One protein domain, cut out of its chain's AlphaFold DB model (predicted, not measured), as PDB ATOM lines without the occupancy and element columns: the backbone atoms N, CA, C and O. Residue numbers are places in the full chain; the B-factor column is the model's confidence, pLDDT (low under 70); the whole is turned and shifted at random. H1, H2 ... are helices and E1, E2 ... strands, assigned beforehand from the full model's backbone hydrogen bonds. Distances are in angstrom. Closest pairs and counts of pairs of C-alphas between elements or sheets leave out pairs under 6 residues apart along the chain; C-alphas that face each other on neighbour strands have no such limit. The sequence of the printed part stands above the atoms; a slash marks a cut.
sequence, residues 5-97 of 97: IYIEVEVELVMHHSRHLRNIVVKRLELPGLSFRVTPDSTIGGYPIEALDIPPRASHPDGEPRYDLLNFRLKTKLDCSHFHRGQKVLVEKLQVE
ATOM      1  N   ILE A   5     -99.140   2.300 -57.038       88.69
ATOM      2  CA  ILE A   5     -99.383   3.260 -55.965       88.69
ATOM      3  C   ILE A   5     -99.547   2.543 -54.628       88.69
ATOM      4  O   ILE A   5     -99.732   1.322 -54.553       88.69
ATOM      5  N   TYR A   6     -99.498   3.345 -53.575       89.50
ATOM      6  CA  TYR A   6     -99.945   2.982 -52.245       89.50
ATOM      7  C   TYR A   6    -101.081   3.918 -51.830       89.50
ATOM      8  O   TYR A   6    -101.193   5.033 -52.339       89.50
ATOM      9  N   ILE A   7    -101.919   3.456 -50.910       89.69
ATOM     10  CA  ILE A   7    -102.952   4.272 -50.270       89.69
ATOM     11  C   ILE A   7    -102.898   4.053 -48.762       89.69
ATOM     12  O   ILE A   7    -102.659   2.936 -48.300       89.69
ATOM     13  N   GLU A   8    -103.151   5.104 -47.992       92.00
ATOM     14  CA  GLU A   8    -103.380   4.969 -46.557       92.00
ATOM     15  C   GLU A   8    -104.858   4.668 -46.293       92.00
ATOM     16  O   GLU A   8    -105.768   5.283 -46.868       92.00
ATOM     17  N   VAL A   9    -105.105   3.692 -45.424       91.50
ATOM     18  CA  VAL A   9    -106.449   3.282 -45.028       91.50
ATOM     19  C   VAL A   9    -106.545   3.131 -43.517       91.50
ATOM     20  O   VAL A   9    -105.575   2.796 -42.842       91.50
ATOM     21  N   GLU A  10    -107.744   3.329 -42.991       93.19
ATOM     22  CA  GLU A  10    -108.085   3.057 -41.602       93.19
ATOM     23  C   GLU A  10    -108.988   1.829 -41.515       93.19
ATOM     24  O   GLU A  10    -109.965   1.696 -42.253       93.19
ATOM     25  N   VAL A  11    -108.665   0.908 -40.613       90.94
ATOM     26  CA  VAL A  11    -109.431  -0.321 -40.413       90.94
ATOM     27  C   VAL A  11    -110.751  -0.007 -39.719       90.94
ATOM     28  O   VAL A  11    -110.782   0.421 -38.571       90.94
ATOM     29  N   GLU A  12    -111.861  -0.298 -40.382       89.69
ATOM     30  CA  GLU A  12    -113.206  -0.087 -39.836       89.69
ATOM     31  C   GLU A  12    -113.746  -1.355 -39.178       89.69
ATOM     32  O   GLU A  12    -114.344  -1.308 -38.099       89.69
ATOM     33  N   LEU A  13    -113.512  -2.512 -39.804       86.25
ATOM     34  CA  LEU A  13    -114.003  -3.792 -39.311       86.25
ATOM     35  C   LEU A  13    -113.116  -4.950 -39.768       86.25
ATOM     36  O   LEU A  13    -112.765  -5.060 -40.939       86.25
ATOM     37  N   VAL A  14    -112.842  -5.877 -38.851       84.44
ATOM     38  CA  VAL A  14    -112.188  -7.156 -39.152       84.44
ATOM     39  C   VAL A  14    -113.197  -8.283 -38.944       84.44
ATOM     40  O   VAL A  14    -113.591  -8.593 -37.817       84.44
ATOM     41  N   MET A  15    -113.639  -8.914 -40.033       81.00
ATOM     42  CA  MET A  15    -114.605 -10.010 -39.990       81.00
ATOM     43  C   MET A  15    -113.884 -11.356 -39.945       81.00
ATOM     44  O   MET A  15    -113.349 -11.829 -40.945       81.00
ATOM     45  N   HIS A  16    -113.946 -12.004 -38.783       74.50
ATOM     46  CA  HIS A  16    -113.437 -13.361 -38.554       74.50
ATOM     47  C   HIS A  16    -114.567 -14.394 -38.340       74.50
ATOM     48  O   HIS A  16    -114.317 -15.535 -37.938       74.50
ATOM     49  N   HIS A  17    -115.823 -13.997 -38.597       57.38
ATOM     50  CA  HIS A  17    -117.033 -14.786 -38.348       57.38
ATOM     51  C   HIS A  17    -117.210 -15.904 -39.394       57.38
ATOM     52  O   HIS A  17    -117.935 -15.752 -40.371       57.38
ATOM     53  N   SER A  18    -116.516 -17.027 -39.182       56.69
ATOM     54  CA  SER A  18    -116.680 -18.381 -39.769       56.69
ATOM     55  C   SER A  18    -115.349 -18.951 -40.278       56.69
ATOM     56  O   SER A  18    -114.335 -18.260 -40.361       56.69
ATOM     57  N   ARG A  19    -115.323 -20.245 -40.629       59.72
ATOM     58  CA  ARG A  19    -114.131 -20.917 -41.184       59.72
ATOM     59  C   ARG A  19    -113.655 -20.319 -42.523       59.72
ATOM     60  O   ARG A  19    -112.512 -20.565 -42.904       59.72
ATOM     61  N   HIS A  20    -114.487 -19.516 -43.196       64.12
ATOM     62  CA  HIS A  20    -114.249 -19.056 -44.569       64.12
ATOM     63  C   HIS A  20    -114.091 -17.538 -44.727       64.12
ATOM     64  O   HIS A  20    -113.549 -17.104 -45.739       64.12
ATOM     65  N   LEU A  21    -114.526 -16.728 -43.756       66.31
ATOM     66  CA  LEU A  21    -114.467 -15.267 -43.869       66.31
ATOM     67  C   LEU A  21    -113.192 -14.715 -43.212       66.31
ATOM     68  O   LEU A  21    -112.928 -14.973 -42.038       66.31
ATOM     69  N   ARG A  22    -112.394 -13.991 -44.009       84.56
ATOM     70  CA  ARG A  22    -111.091 -13.387 -43.658       84.56
ATOM     71  C   ARG A  22    -111.030 -11.953 -44.184       84.56
ATOM     72  O   ARG A  22    -110.076 -11.557 -44.847       84.56
ATOM     73  N   ASN A  23    -112.127 -11.228 -44.015       86.81
ATOM     74  CA  ASN A  23    -112.314  -9.951 -44.682       86.81
ATOM     75  C   ASN A  23    -111.939  -8.815 -43.739       86.81
ATOM     76  O   ASN A  23    -112.325  -8.824 -42.566       86.81
ATOM     77  N   ILE A  24    -111.254  -7.822 -44.282       88.38
ATOM     78  CA  ILE A  24    -110.992  -6.552 -43.630       88.38
ATOM     79  C   ILE A  24    -111.687  -5.449 -44.422       88.38
ATOM     80  O   ILE A  24    -111.535  -5.336 -45.640       88.38
ATOM     81  N   VAL A  25    -112.502  -4.676 -43.717       88.19
ATOM     82  CA  VAL A  25    -113.185  -3.506 -44.255       88.19
ATOM     83  C   VAL A  25    -112.436  -2.279 -43.778       88.19
ATOM     84  O   VAL A  25    -112.174  -2.136 -42.579       88.19
ATOM     85  N   VAL A  26    -112.084  -1.408 -44.713       88.88
ATOM     86  CA  VAL A  26    -111.240  -0.245 -44.445       88.88
ATOM     87  C   VAL A  26    -111.795   1.003 -45.114       88.88
ATOM     88  O   VAL A  26    -112.442   0.924 -46.157       88.88
ATOM     89  N   LYS A  27    -111.515   2.159 -44.526       89.38
ATOM     90  CA  LYS A  27    -111.833   3.476 -45.069       89.38
ATOM     91  C   LYS A  27    -110.574   4.085 -45.671       89.38
ATOM     92  O   LYS A  27    -109.541   4.113 -45.008       89.38
ATOM     93  N   ARG A  28    -110.642   4.589 -46.905       86.25
ATOM     94  CA  ARG A  28    -109.521   5.344 -47.490       86.25
ATOM     95  C   ARG A  28    -109.340   6.661 -46.736       86.25
ATOM     96  O   ARG A  28    -110.325   7.355 -46.483       86.25
ATOM     97  N   LEU A  29    -108.100   6.996 -46.387       82.81
ATOM     98  CA  LEU A  29    -107.770   8.266 -45.734       82.81
ATOM     99  C   LEU A  29    -107.374   9.352 -46.740       82.81
ATOM    100  O   LEU A  29    -107.624  10.527 -46.479       82.81
ATOM    101  N   GLU A  30    -106.839   8.970 -47.902       71.69
ATOM    102  CA  GLU A  30    -106.371   9.912 -48.922       71.69
ATOM    103  C   GLU A  30    -106.937   9.617 -50.325       71.69
ATOM    104  O   GLU A  30    -107.178   8.466 -50.695       71.69
ATOM    105  N   LEU A  31    -107.112  10.705 -51.095       58.31
ATOM    106  CA  LEU A  31    -107.498  10.805 -52.516       58.31
ATOM    107  C   LEU A  31    -108.897  10.275 -52.911       58.31
ATOM    108  O   LEU A  31    -109.052   9.111 -53.294       58.31
ATOM    109  N   PRO A  32    -109.929  11.147 -52.955       56.53
ATOM    110  CA  PRO A  32    -111.130  10.849 -53.727       56.53
ATOM    111  C   PRO A  32    -110.789  10.796 -55.228       56.53
ATOM    112  O   PRO A  32    -110.128  11.690 -55.750       56.53
ATOM    113  N   GLY A  33    -111.262   9.761 -55.927       63.56
ATOM    114  CA  GLY A  33    -111.307   9.748 -57.397       63.56
ATOM    115  C   GLY A  33    -110.269   8.900 -58.139       63.56
ATOM    116  O   GLY A  33    -110.293   8.900 -59.364       63.56
ATOM    117  N   LEU A  34    -109.394   8.152 -57.452       71.31
ATOM    118  CA  LEU A  34    -108.512   7.177 -58.110       71.31
ATOM    119  C   LEU A  34    -109.153   5.784 -58.159       71.31
ATOM    120  O   LEU A  34    -109.358   5.135 -57.119       71.31
ATOM    121  N   SER A  35    -109.431   5.333 -59.383       77.75
ATOM    122  CA  SER A  35    -109.693   3.929 -59.693       77.75
ATOM    123  C   SER A  35    -108.386   3.152 -59.625       77.75
ATOM    124  O   SER A  35    -107.346   3.594 -60.118       77.75
ATOM    125  N   PHE A  36    -108.426   2.003 -58.965       83.12
ATOM    126  CA  PHE A  36    -107.278   1.122 -58.878       83.12
ATOM    127  C   PHE A  36    -107.711  -0.330 -58.907       83.12
ATOM    128  O   PHE A  36    -108.822  -0.687 -58.512       83.12
ATOM    129  N   ARG A  37    -106.749  -1.175 -59.253       87.00
ATOM    130  CA  ARG A  37    -106.850  -2.620 -59.215       87.00
ATOM    131  C   ARG A  37    -105.860  -3.204 -58.213       87.00
ATOM    132  O   ARG A  37    -104.690  -2.829 -58.177       87.00
ATOM    133  N   VAL A  38    -106.327  -4.171 -57.427       87.81
ATOM    134  CA  VAL A  38    -105.463  -5.015 -56.590       87.81
ATOM    135  C   VAL A  38    -104.709  -6.001 -57.480       87.81
ATOM    136  O   VAL A  38    -105.310  -6.715 -58.286       87.81
ATOM    137  N   THR A  39    -103.390  -6.038 -57.335       88.88
ATOM    138  CA  THR A  39    -102.504  -6.978 -58.021       88.88
ATOM    139  C   THR A  39    -102.295  -8.238 -57.165       88.88
ATOM    140  O   THR A  39    -102.563  -8.234 -55.963       88.88
ATOM    141  N   PRO A  40    -101.793  -9.347 -57.743       89.69
ATOM    142  CA  PRO A  40    -101.525 -10.573 -56.983       89.69
ATOM    143  C   PRO A  40    -100.524 -10.421 -55.826       89.69
ATOM    144  O   PRO A  40    -100.482 -11.281 -54.938       89.69
ATOM    145  N   ASP A  41     -99.704  -9.368 -55.862       91.25
ATOM    146  CA  ASP A  41     -98.673  -9.049 -54.881       91.25
ATOM    147  C   ASP A  41     -99.024  -7.859 -53.971       91.25
ATOM    148  O   ASP A  41     -98.177  -7.459 -53.168       91.25
ATOM    149  N   SER A  42    -100.246  -7.319 -54.061       92.44
ATOM    150  CA  SER A  42    -100.723  -6.283 -53.145       92.44
ATOM    151  C   SER A  42    -100.760  -6.776 -51.700       92.44
ATOM    152  O   SER A  42    -101.060  -7.941 -51.407       92.44
ATOM    153  N   THR A  43    -100.494  -5.855 -50.777       94.06
ATOM    154  CA  THR A  43    -100.524  -6.132 -49.338       94.06
ATOM    155  C   THR A  43    -101.231  -5.020 -48.577       94.06
ATOM    156  O   THR A  43    -101.312  -3.899 -49.070       94.06
ATOM    157  N   ILE A  44    -101.733  -5.331 -47.383       93.44
ATOM    158  CA  ILE A  44    -102.204  -4.359 -46.394       93.44
ATOM    159  C   ILE A  44    -101.395  -4.531 -45.112       93.44
ATOM    160  O   ILE A  44    -101.358  -5.622 -44.547       93.44
ATOM    161  N   GLY A  45    -100.694  -3.485 -44.672       91.62
ATOM    162  CA  GLY A  45     -99.803  -3.569 -43.508       91.62
ATOM    163  C   GLY A  45     -98.772  -4.704 -43.610       91.62
ATOM    164  O   GLY A  45     -98.462  -5.331 -42.602       91.62
ATOM    165  N   GLY A  46     -98.306  -5.022 -44.825       92.56
ATOM    166  CA  GLY A  46     -97.385  -6.131 -45.099       92.56
ATOM    167  C   GLY A  46     -98.030  -7.516 -45.261       92.56
ATOM    168  O   GLY A  46     -97.326  -8.473 -45.584       92.56
ATOM    169  N   TYR A  47     -99.350  -7.650 -45.098       92.44
ATOM    170  CA  TYR A  47    -100.058  -8.926 -45.247       92.44
ATOM    171  C   TYR A  47    -100.696  -9.074 -46.633       92.44
ATOM    172  O   TYR A  47    -101.368  -8.147 -47.088       92.44
ATOM    173  N   PRO A  48    -100.543 -10.223 -47.319       92.38
ATOM    174  CA  PRO A  48    -101.106 -10.428 -48.650       92.38
ATOM    175  C   PRO A  48    -102.636 -10.344 -48.689       92.38
ATOM    176  O   PRO A  48    -103.328 -10.983 -47.886       92.38
ATOM    177  N   ILE A  49    -103.154  -9.633 -49.692       92.25
ATOM    178  CA  ILE A  49    -104.593  -9.433 -49.891       92.25
ATOM    179  C   ILE A  49    -105.064  -9.806 -51.290       92.25
ATOM    180  O   ILE A  49    -104.288  -9.918 -52.235       92.25
ATOM    181  N   GLU A  50    -106.378  -9.945 -51.406       88.50
ATOM    182  CA  GLU A  50    -107.126  -9.994 -52.656       88.50
ATOM    183  C   GLU A  50    -108.282  -8.983 -52.574       88.50
ATOM    184  O   GLU A  50    -108.905  -8.832 -51.516       88.50
ATOM    185  N   ALA A  51    -108.579  -8.281 -53.672       76.00
ATOM    186  CA  ALA A  51    -109.793  -7.468 -53.750       76.00
ATOM    187  C   ALA A  51    -111.021  -8.375 -53.766       76.00
ATOM    188  O   ALA A  51    -111.055  -9.382 -54.476       76.00
ATOM    189  N   LEU A  52    -112.055  -7.981 -53.028       73.19
ATOM    190  CA  LEU A  52    -113.391  -8.516 -53.233       73.19
ATOM    191  C   LEU A  52    -114.189  -7.512 -54.051       73.19
ATOM    192  O   LEU A  52    -114.384  -6.384 -53.612       73.19
ATOM    193  N   ASP A  53    -114.711  -7.956 -55.190       65.38
ATOM    194  CA  ASP A  53    -115.637  -7.183 -56.031       65.38
ATOM    195  C   ASP A  53    -117.056  -7.142 -55.427       65.38
ATOM    196  O   ASP A  53    -118.075  -7.264 -56.099       65.38
ATOM    197  N   ILE A  54    -117.127  -7.099 -54.096       67.25
ATOM    198  CA  ILE A  54    -118.369  -7.100 -53.336       67.25
ATOM    199  C   ILE A  54    -118.292  -5.910 -52.383       67.25
ATOM    200  O   ILE A  54    -117.429  -5.924 -51.487       67.25
ATOM    201  N   PRO A  55    -119.188  -4.916 -52.528       64.12
ATOM    202  CA  PRO A  55    -119.234  -3.792 -51.610       64.12
ATOM    203  C   PRO A  55    -119.407  -4.313 -50.178       64.12
ATOM    204  O   PRO A  55    -120.090  -5.324 -49.951       64.12
ATOM    205  N   PRO A  56    -118.751  -3.686 -49.190       66.25
ATOM    206  CA  PRO A  56    -118.890  -4.112 -47.812       66.25
ATOM    207  C   PRO A  56    -120.367  -4.068 -47.415       66.25
ATOM    208  O   PRO A  56    -121.089  -3.132 -47.743       66.25
ATOM    209  N   ARG A  57    -120.820  -5.074 -46.658       64.50
ATOM    210  CA  ARG A  57    -122.207  -5.160 -46.155       64.50
ATOM    211  C   ARG A  57    -122.548  -4.085 -45.108       64.50
ATOM    212  O   ARG A  57    -123.527  -4.226 -44.385       64.50
ATOM    213  N   ALA A  58    -121.702  -3.070 -44.963       64.69
ATOM    214  CA  ALA A  58    -121.916  -1.966 -44.054       64.69
ATOM    215  C   ALA A  58    -122.825  -0.945 -44.741       64.69
ATOM    216  O   ALA A  58    -122.462  -0.391 -45.778       64.69
ATOM    217  N   SER A  59    -123.987  -0.701 -44.148       63.94
ATOM    218  CA  SER A  59    -124.816   0.449 -44.488       63.94
ATOM    219  C   SER A  59    -124.441   1.631 -43.597       63.94
ATOM    220  O   SER A  59    -124.058   1.455 -42.435       63.94
ATOM    221  N   HIS A  60    -124.550   2.841 -44.134       68.31
ATOM    222  CA  HIS A  60    -124.662   4.049 -43.332       68.31
ATOM    223  C   HIS A  60    -125.901   3.950 -42.415       68.31
ATOM    224  O   HIS A  60    -126.798   3.138 -42.663       68.31
ATOM    225  N   PRO A  61    -125.977   4.751 -41.333       70.00
ATOM    226  CA  PRO A  61    -127.148   4.770 -40.451       70.00
ATOM    227  C   PRO A  61    -128.477   5.084 -41.158       70.00
ATOM    228  O   PRO A  61    -129.534   4.757 -40.629       70.00
ATOM    229  N   ASP A  62    -128.425   5.709 -42.335       77.06
ATOM    230  CA  ASP A  62    -129.565   6.017 -43.207       77.06
ATOM    231  C   ASP A  62    -129.988   4.845 -44.120       77.06
ATOM    232  O   ASP A  62    -131.011   4.934 -44.793       77.06
ATOM    233  N   GLY A  63    -129.248   3.730 -44.108       72.88
ATOM    234  CA  GLY A  63    -129.519   2.531 -44.902       72.88
ATOM    235  C   GLY A  63    -128.733   2.432 -46.212       72.88
ATOM    236  O   GLY A  63    -128.692   1.342 -46.789       72.88
ATOM    237  N   GLU A  64    -128.051   3.496 -46.647       75.06
ATOM    238  CA  GLU A  64    -127.299   3.500 -47.906       75.06
ATOM    239  C   GLU A  64    -126.026   2.640 -47.820       75.06
ATOM    240  O   GLU A  64    -125.360   2.622 -46.779       75.06
ATOM    241  N   PRO A  65    -125.631   1.914 -48.883       71.31
ATOM    242  CA  PRO A  65    -124.379   1.164 -48.883       71.31
ATOM    243  C   PRO A  65    -123.160   2.086 -48.710       71.31
ATOM    244  O   PRO A  65    -123.045   3.119 -49.370       71.31
ATOM    245  N   ARG A  66    -122.204   1.689 -47.861       76.19
ATOM    246  CA  ARG A  66    -120.946   2.428 -47.660       76.19
ATOM    247  C   ARG A  66    -119.958   2.204 -48.806       76.19
ATOM    248  O   ARG A  66    -119.004   1.436 -48.678       76.19
ATOM    249  N   TYR A  67    -120.173   2.888 -49.930       74.69
ATOM    250  CA  TYR A  67    -119.254   2.879 -51.081       74.69
ATOM    251  C   TYR A  67    -117.911   3.575 -50.805       74.69
ATOM    252  O   TYR A  67    -116.964   3.424 -51.572       74.69
ATOM    253  N   ASP A  68    -117.813   4.320 -49.701       77.12
ATOM    254  CA  ASP A  68    -116.569   4.920 -49.217       77.12
ATOM    255  C   ASP A  68    -115.624   3.899 -48.554       77.12
ATOM    256  O   ASP A  68    -114.459   4.205 -48.275       77.12
ATOM    257  N   LEU A  69    -116.114   2.680 -48.313       84.69
ATOM    258  CA  LEU A  69    -115.360   1.584 -47.727       84.69
ATOM    259  C   LEU A  69    -114.872   0.592 -48.781       84.69
ATOM    260  O   LEU A  69    -115.559   0.247 -49.741       84.69
ATOM    261  N   LEU A  70    -113.686   0.053 -48.530       86.00
ATOM    262  CA  LEU A  70    -113.088  -1.022 -49.305       86.00
ATOM    263  C   LEU A  70    -113.164  -2.332 -48.542       86.00
ATOM    264  O   LEU A  70    -113.106  -2.355 -47.313       86.00
ATOM    265  N   ASN A  71    -113.237  -3.428 -49.289       87.50
ATOM    266  CA  ASN A  71    -113.292  -4.774 -48.749       87.50
ATOM    267  C   ASN A  71    -112.147  -5.607 -49.332       87.50
ATOM    268  O   ASN A  71    -112.121  -5.908 -50.528       87.50
ATOM    269  N   PHE A  72    -111.208  -5.989 -48.473       89.38
ATOM    270  CA  PHE A  72    -110.089  -6.849 -48.837       89.38
ATOM    271  C   PHE A  72    -110.222  -8.204 -48.154       89.38
ATOM    272  O   PHE A  72    -110.630  -8.302 -46.995       89.38
ATOM    273  N   ARG A  73    -109.847  -9.269 -48.861       89.75
ATOM    274  CA  ARG A  73    -109.698 -10.603 -48.284       89.75
ATOM    275  C   ARG A  73    -108.232 -10.842 -47.954       89.75
ATOM    276  O   ARG A  73    -107.388 -10.785 -48.840       89.75
ATOM    277  N   LEU A  74    -107.948 -11.168 -46.700       89.44
ATOM    278  CA  LEU A  74    -106.634 -11.634 -46.269       89.44
ATOM    279  C   LEU A  74    -106.423 -13.083 -46.717       89.44
ATOM    280  O   LEU A  74    -107.330 -13.922 -46.605       89.44
ATOM    281  N   LYS A  75    -105.216 -13.393 -47.206       86.12
ATOM    282  CA  LYS A  75    -104.901 -14.754 -47.666       86.12
ATOM    283  C   LYS A  75    -104.887 -15.754 -46.523       86.12
ATOM    284  O   LYS A  75    -105.387 -16.866 -46.709       86.12
ATOM    285  N   THR A  76    -104.396 -15.395 -45.337       82.94
ATOM    286  CA  THR A  76    -104.425 -16.290 -44.173       82.94
ATOM    287  C   THR A  76    -105.346 -15.768 -43.073       82.94
ATOM    288  O   THR A  76    -105.645 -14.584 -42.973       82.94
ATOM    289  N   LYS A  77    -105.873 -16.688 -42.255       78.19
ATOM    290  CA  LYS A  77    -106.772 -16.327 -41.148       78.19
ATOM    291  C   LYS A  77    -106.009 -15.720 -39.966       78.19
ATOM    292  O   LYS A  77    -106.584 -14.936 -39.220       78.19
ATOM    293  N   LEU A  78    -104.750 -16.118 -39.781       82.56
ATOM    294  CA  LEU A  78    -103.904 -15.619 -38.696       82.56
ATOM    295  C   LEU A  78    -103.614 -14.126 -38.887       82.56
ATOM    296  O   LEU A  78    -103.650 -13.382 -37.910       82.56
ATOM    297  N   ASP A  79    -103.487 -13.684 -40.142       84.88
ATOM    298  CA  ASP A  79    -103.274 -12.280 -40.509       84.88
ATOM    299  C   ASP A  79    -104.345 -11.355 -39.909       84.88
ATOM    300  O   ASP A  79    -104.027 -10.268 -39.441       84.88
ATOM    301  N   CYS A  80    -105.608 -11.804 -39.820       83.69
ATOM    302  CA  CYS A  80    -106.706 -11.008 -39.255       83.69
ATOM    303  C   CYS A  80    -106.438 -10.544 -37.814       83.69
ATOM    304  O   CYS A  80    -106.932  -9.495 -37.415       83.69
ATOM    305  N   SER A  81    -105.695 -11.327 -37.024       85.50
ATOM    306  CA  SER A  81    -105.416 -11.005 -35.617       85.50
ATOM    307  C   SER A  81    -104.463  -9.821 -35.436       85.50
ATOM    308  O   SER A  81    -104.414  -9.247 -34.351       85.50
ATOM    309  N   HIS A  82    -103.759  -9.430 -36.500       88.19
ATOM    310  CA  HIS A  82    -102.836  -8.296 -36.507       88.19
ATOM    311  C   HIS A  82    -103.519  -6.955 -36.794       88.19
ATOM    312  O   HIS A  82    -102.851  -5.921 -36.788       88.19
ATOM    313  N   PHE A  83    -104.831  -6.972 -37.050       90.38
ATOM    314  CA  PHE A  83    -105.599  -5.779 -37.364       90.38
ATOM    315  C   PHE A  83    -106.584  -5.430 -36.254       90.38
ATOM    316  O   PHE A  83    -107.308  -6.282 -35.731       90.38
ATOM    317  N   HIS A  84    -106.666  -4.140 -35.949       90.94
ATOM    318  CA  HIS A  84    -107.598  -3.592 -34.972       90.94
ATOM    319  C   HIS A  84    -108.393  -2.436 -35.571       90.94
ATOM    320  O   HIS A  84    -107.901  -1.702 -36.423       90.94
ATOM    321  N   ARG A  85    -109.636  -2.253 -35.120       90.38
ATOM    322  CA  ARG A  85    -110.463  -1.120 -35.547       90.38
ATOM    323  C   ARG A  85    -109.786   0.209 -35.182       90.38
ATOM    324  O   ARG A  85    -109.278   0.347 -34.073       90.38
ATOM    325  N   GLY A  86    -109.806   1.169 -36.103       91.25
ATOM    326  CA  GLY A  86    -109.140   2.470 -36.002       91.25
ATOM    327  C   GLY A  86    -107.646   2.443 -36.341       91.25
ATOM    328  O   GLY A  86    -106.997   3.485 -36.328       91.25
ATOM    329  N   GLN A  87    -107.071   1.274 -36.640       94.19
ATOM    330  CA  GLN A  87    -105.669   1.173 -37.028       94.19
ATOM    331  C   GLN A  87    -105.459   1.735 -38.433       94.19
ATOM    332  O   GLN A  87    -106.166   1.354 -39.366       94.19
ATOM    333  N   LYS A  88    -104.444   2.583 -38.592       94.75
ATOM    334  CA  LYS A  88    -104.008   3.087 -39.894       94.75
ATOM    335  C   LYS A  88    -102.935   2.180 -40.475       94.75
ATOM    336  O   LYS A  88    -101.989   1.816 -39.778       94.75
ATOM    337  N   VAL A  89    -103.103   1.792 -41.731       94.25
ATOM    338  CA  VAL A  89    -102.195   0.894 -42.450       94.25
ATOM    339  C   VAL A  89    -102.082   1.316 -43.909       94.25
ATOM    340  O   VAL A  89    -102.994   1.921 -44.470       94.25
ATOM    341  N   LEU A  90    -100.961   0.973 -44.536       93.25
ATOM    342  CA  LEU A  90    -100.767   1.168 -45.968       93.25
ATOM    343  C   LEU A  90    -101.276  -0.046 -46.737       93.25
ATOM    344  O   LEU A  90    -101.021  -1.188 -46.347       93.25
ATOM    345  N   VAL A  91    -101.964   0.214 -47.845       91.44
ATOM    346  CA  VAL A  91    -102.188  -0.771 -48.899       91.44
ATOM    347  C   VAL A  91    -101.206  -0.469 -50.015       91.44
ATOM    348  O   VAL A  91    -101.189   0.640 -50.544       91.44
ATOM    349  N   GLU A  92    -100.385  -1.447 -50.366       92.12
ATOM    350  CA  GLU A  92     -99.270  -1.272 -51.291       92.12
ATOM    351  C   GLU A  92     -99.483  -2.049 -52.587       92.12
ATOM    352  O   GLU A  92    -100.212  -3.045 -52.622       92.12
ATOM    353  N   LYS A  93     -98.762  -1.622 -53.632       91.50
ATOM    354  CA  LYS A  93     -98.706  -2.281 -54.944       91.50
ATOM    355  C   LYS A  93    -100.085  -2.391 -55.590       91.50
ATOM    356  O   LYS A  93    -100.471  -3.438 -56.095       91.50
ATOM    357  N   LEU A  94    -100.838  -1.301 -55.561       88.25
ATOM    358  CA  LEU A  94    -102.073  -1.173 -56.324       88.25
ATOM    359  C   LEU A  94    -101.744  -0.637 -57.711       88.25
ATOM    360  O   LEU A  94    -100.895   0.238 -57.841       88.25
ATOM    361  N   GLN A  95    -102.417  -1.127 -58.743       88.50
ATOM    362  CA  GLN A  95    -102.270  -0.614 -60.101       88.50
ATOM    363  C   GLN A  95    -103.316   0.473 -60.359       88.50
ATOM    364  O   GLN A  95    -104.501   0.219 -60.165       88.50
ATOM    365  N   VAL A  96    -102.897   1.656 -60.811       84.50
ATOM    366  CA  VAL A  96    -103.830   2.704 -61.275       84.50
ATOM    367  C   VAL A  96    -104.459   2.283 -62.605       84.50
ATOM    368  O   VAL A  96    -103.751   1.755 -63.469       84.50
ATOM    369  N   GLU A  97    -105.768   2.505 -62.740       75.25
ATOM    370  CA  GLU A  97    -106.523   2.320 -63.990       75.25
ATOM    371  C   GLU A  97    -106.566   3.590 -64.844       75.25
ATOM    372  O   GLU A  97    -106.688   4.695 -64.265       75.25
TER     373      GLU A  97
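This is residues 5 to 97 of the 97 residues of an uncharacterized protein of Nostoc sp. 'Peltigera membranacea cyanobiont' 210A (UniProt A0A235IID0). Six antiparallel strands close into a small barrel, with a short helix, H1, on its outside and the loop of residues 52 to 68 reaching away from it. The printed part has 93 residues with six named strands and one named helix, in the chain order E1 E2 E3 E4 E5 H1 E6; round the ring run E1, E2, E5, E4, E3, E6 and back to E1. It is mostly strand and compact, with a radius of gyration of the C-alphas of 12.5 A and spans of 34 by 33 by 23 A.

Begin with E1, residues 5 to 15, which bends by 78 degrees at residue 12. It forms a hairpin with E2, residues 23 to 28; look for N 10 and O 27, 2.8 A apart. On E1's other side find E6, residues 88 to 96, with N 7 and O 91 at 2.9 A. E5, residues 69 to 74, is E2's other neighbour, with N 24 and O 72 at 2.8 A. E3, residues 36 to 44, bends by 110 degrees at residue 40 and is antiparallel to E6, with N 37 and O 95 at 2.8 A. E4, residues 47 to 51, forms hairpins with E3, N 47 and O 44 at 2.9 A, and with E5, N 50 and O 73 at 2.9 A. E3, E4 and E5 are a meander, each strand the antiparallel neighbour of the one before; with E2, the antiparallel neighbour of E5, they form a Greek key. H1, residues 79 to 82, is on the barrel, outside it, at a height over the sheet of 6.4 A; it is too short for an O i to N i+4 pair.

Find C-alpha 5 at (-99.383, 3.260, -55.965); from there E1 runs 25.7 A. E2 measures 15.8 A, E3 14.5 A, E4 13.0 A, E5 15.9 A and H1 5.7 A. E6 runs 21.4 A to C-alpha 96 at (-103.830, 2.704, -61.275).

The two C-alphas farthest apart, Asp 41 and Asp 62, are 36.3 A apart. The printed part has no cut, and E4 to E5 is a long link. Residues 17 to 21, 31 to 33 and 53 to 60 have pLDDT under 70.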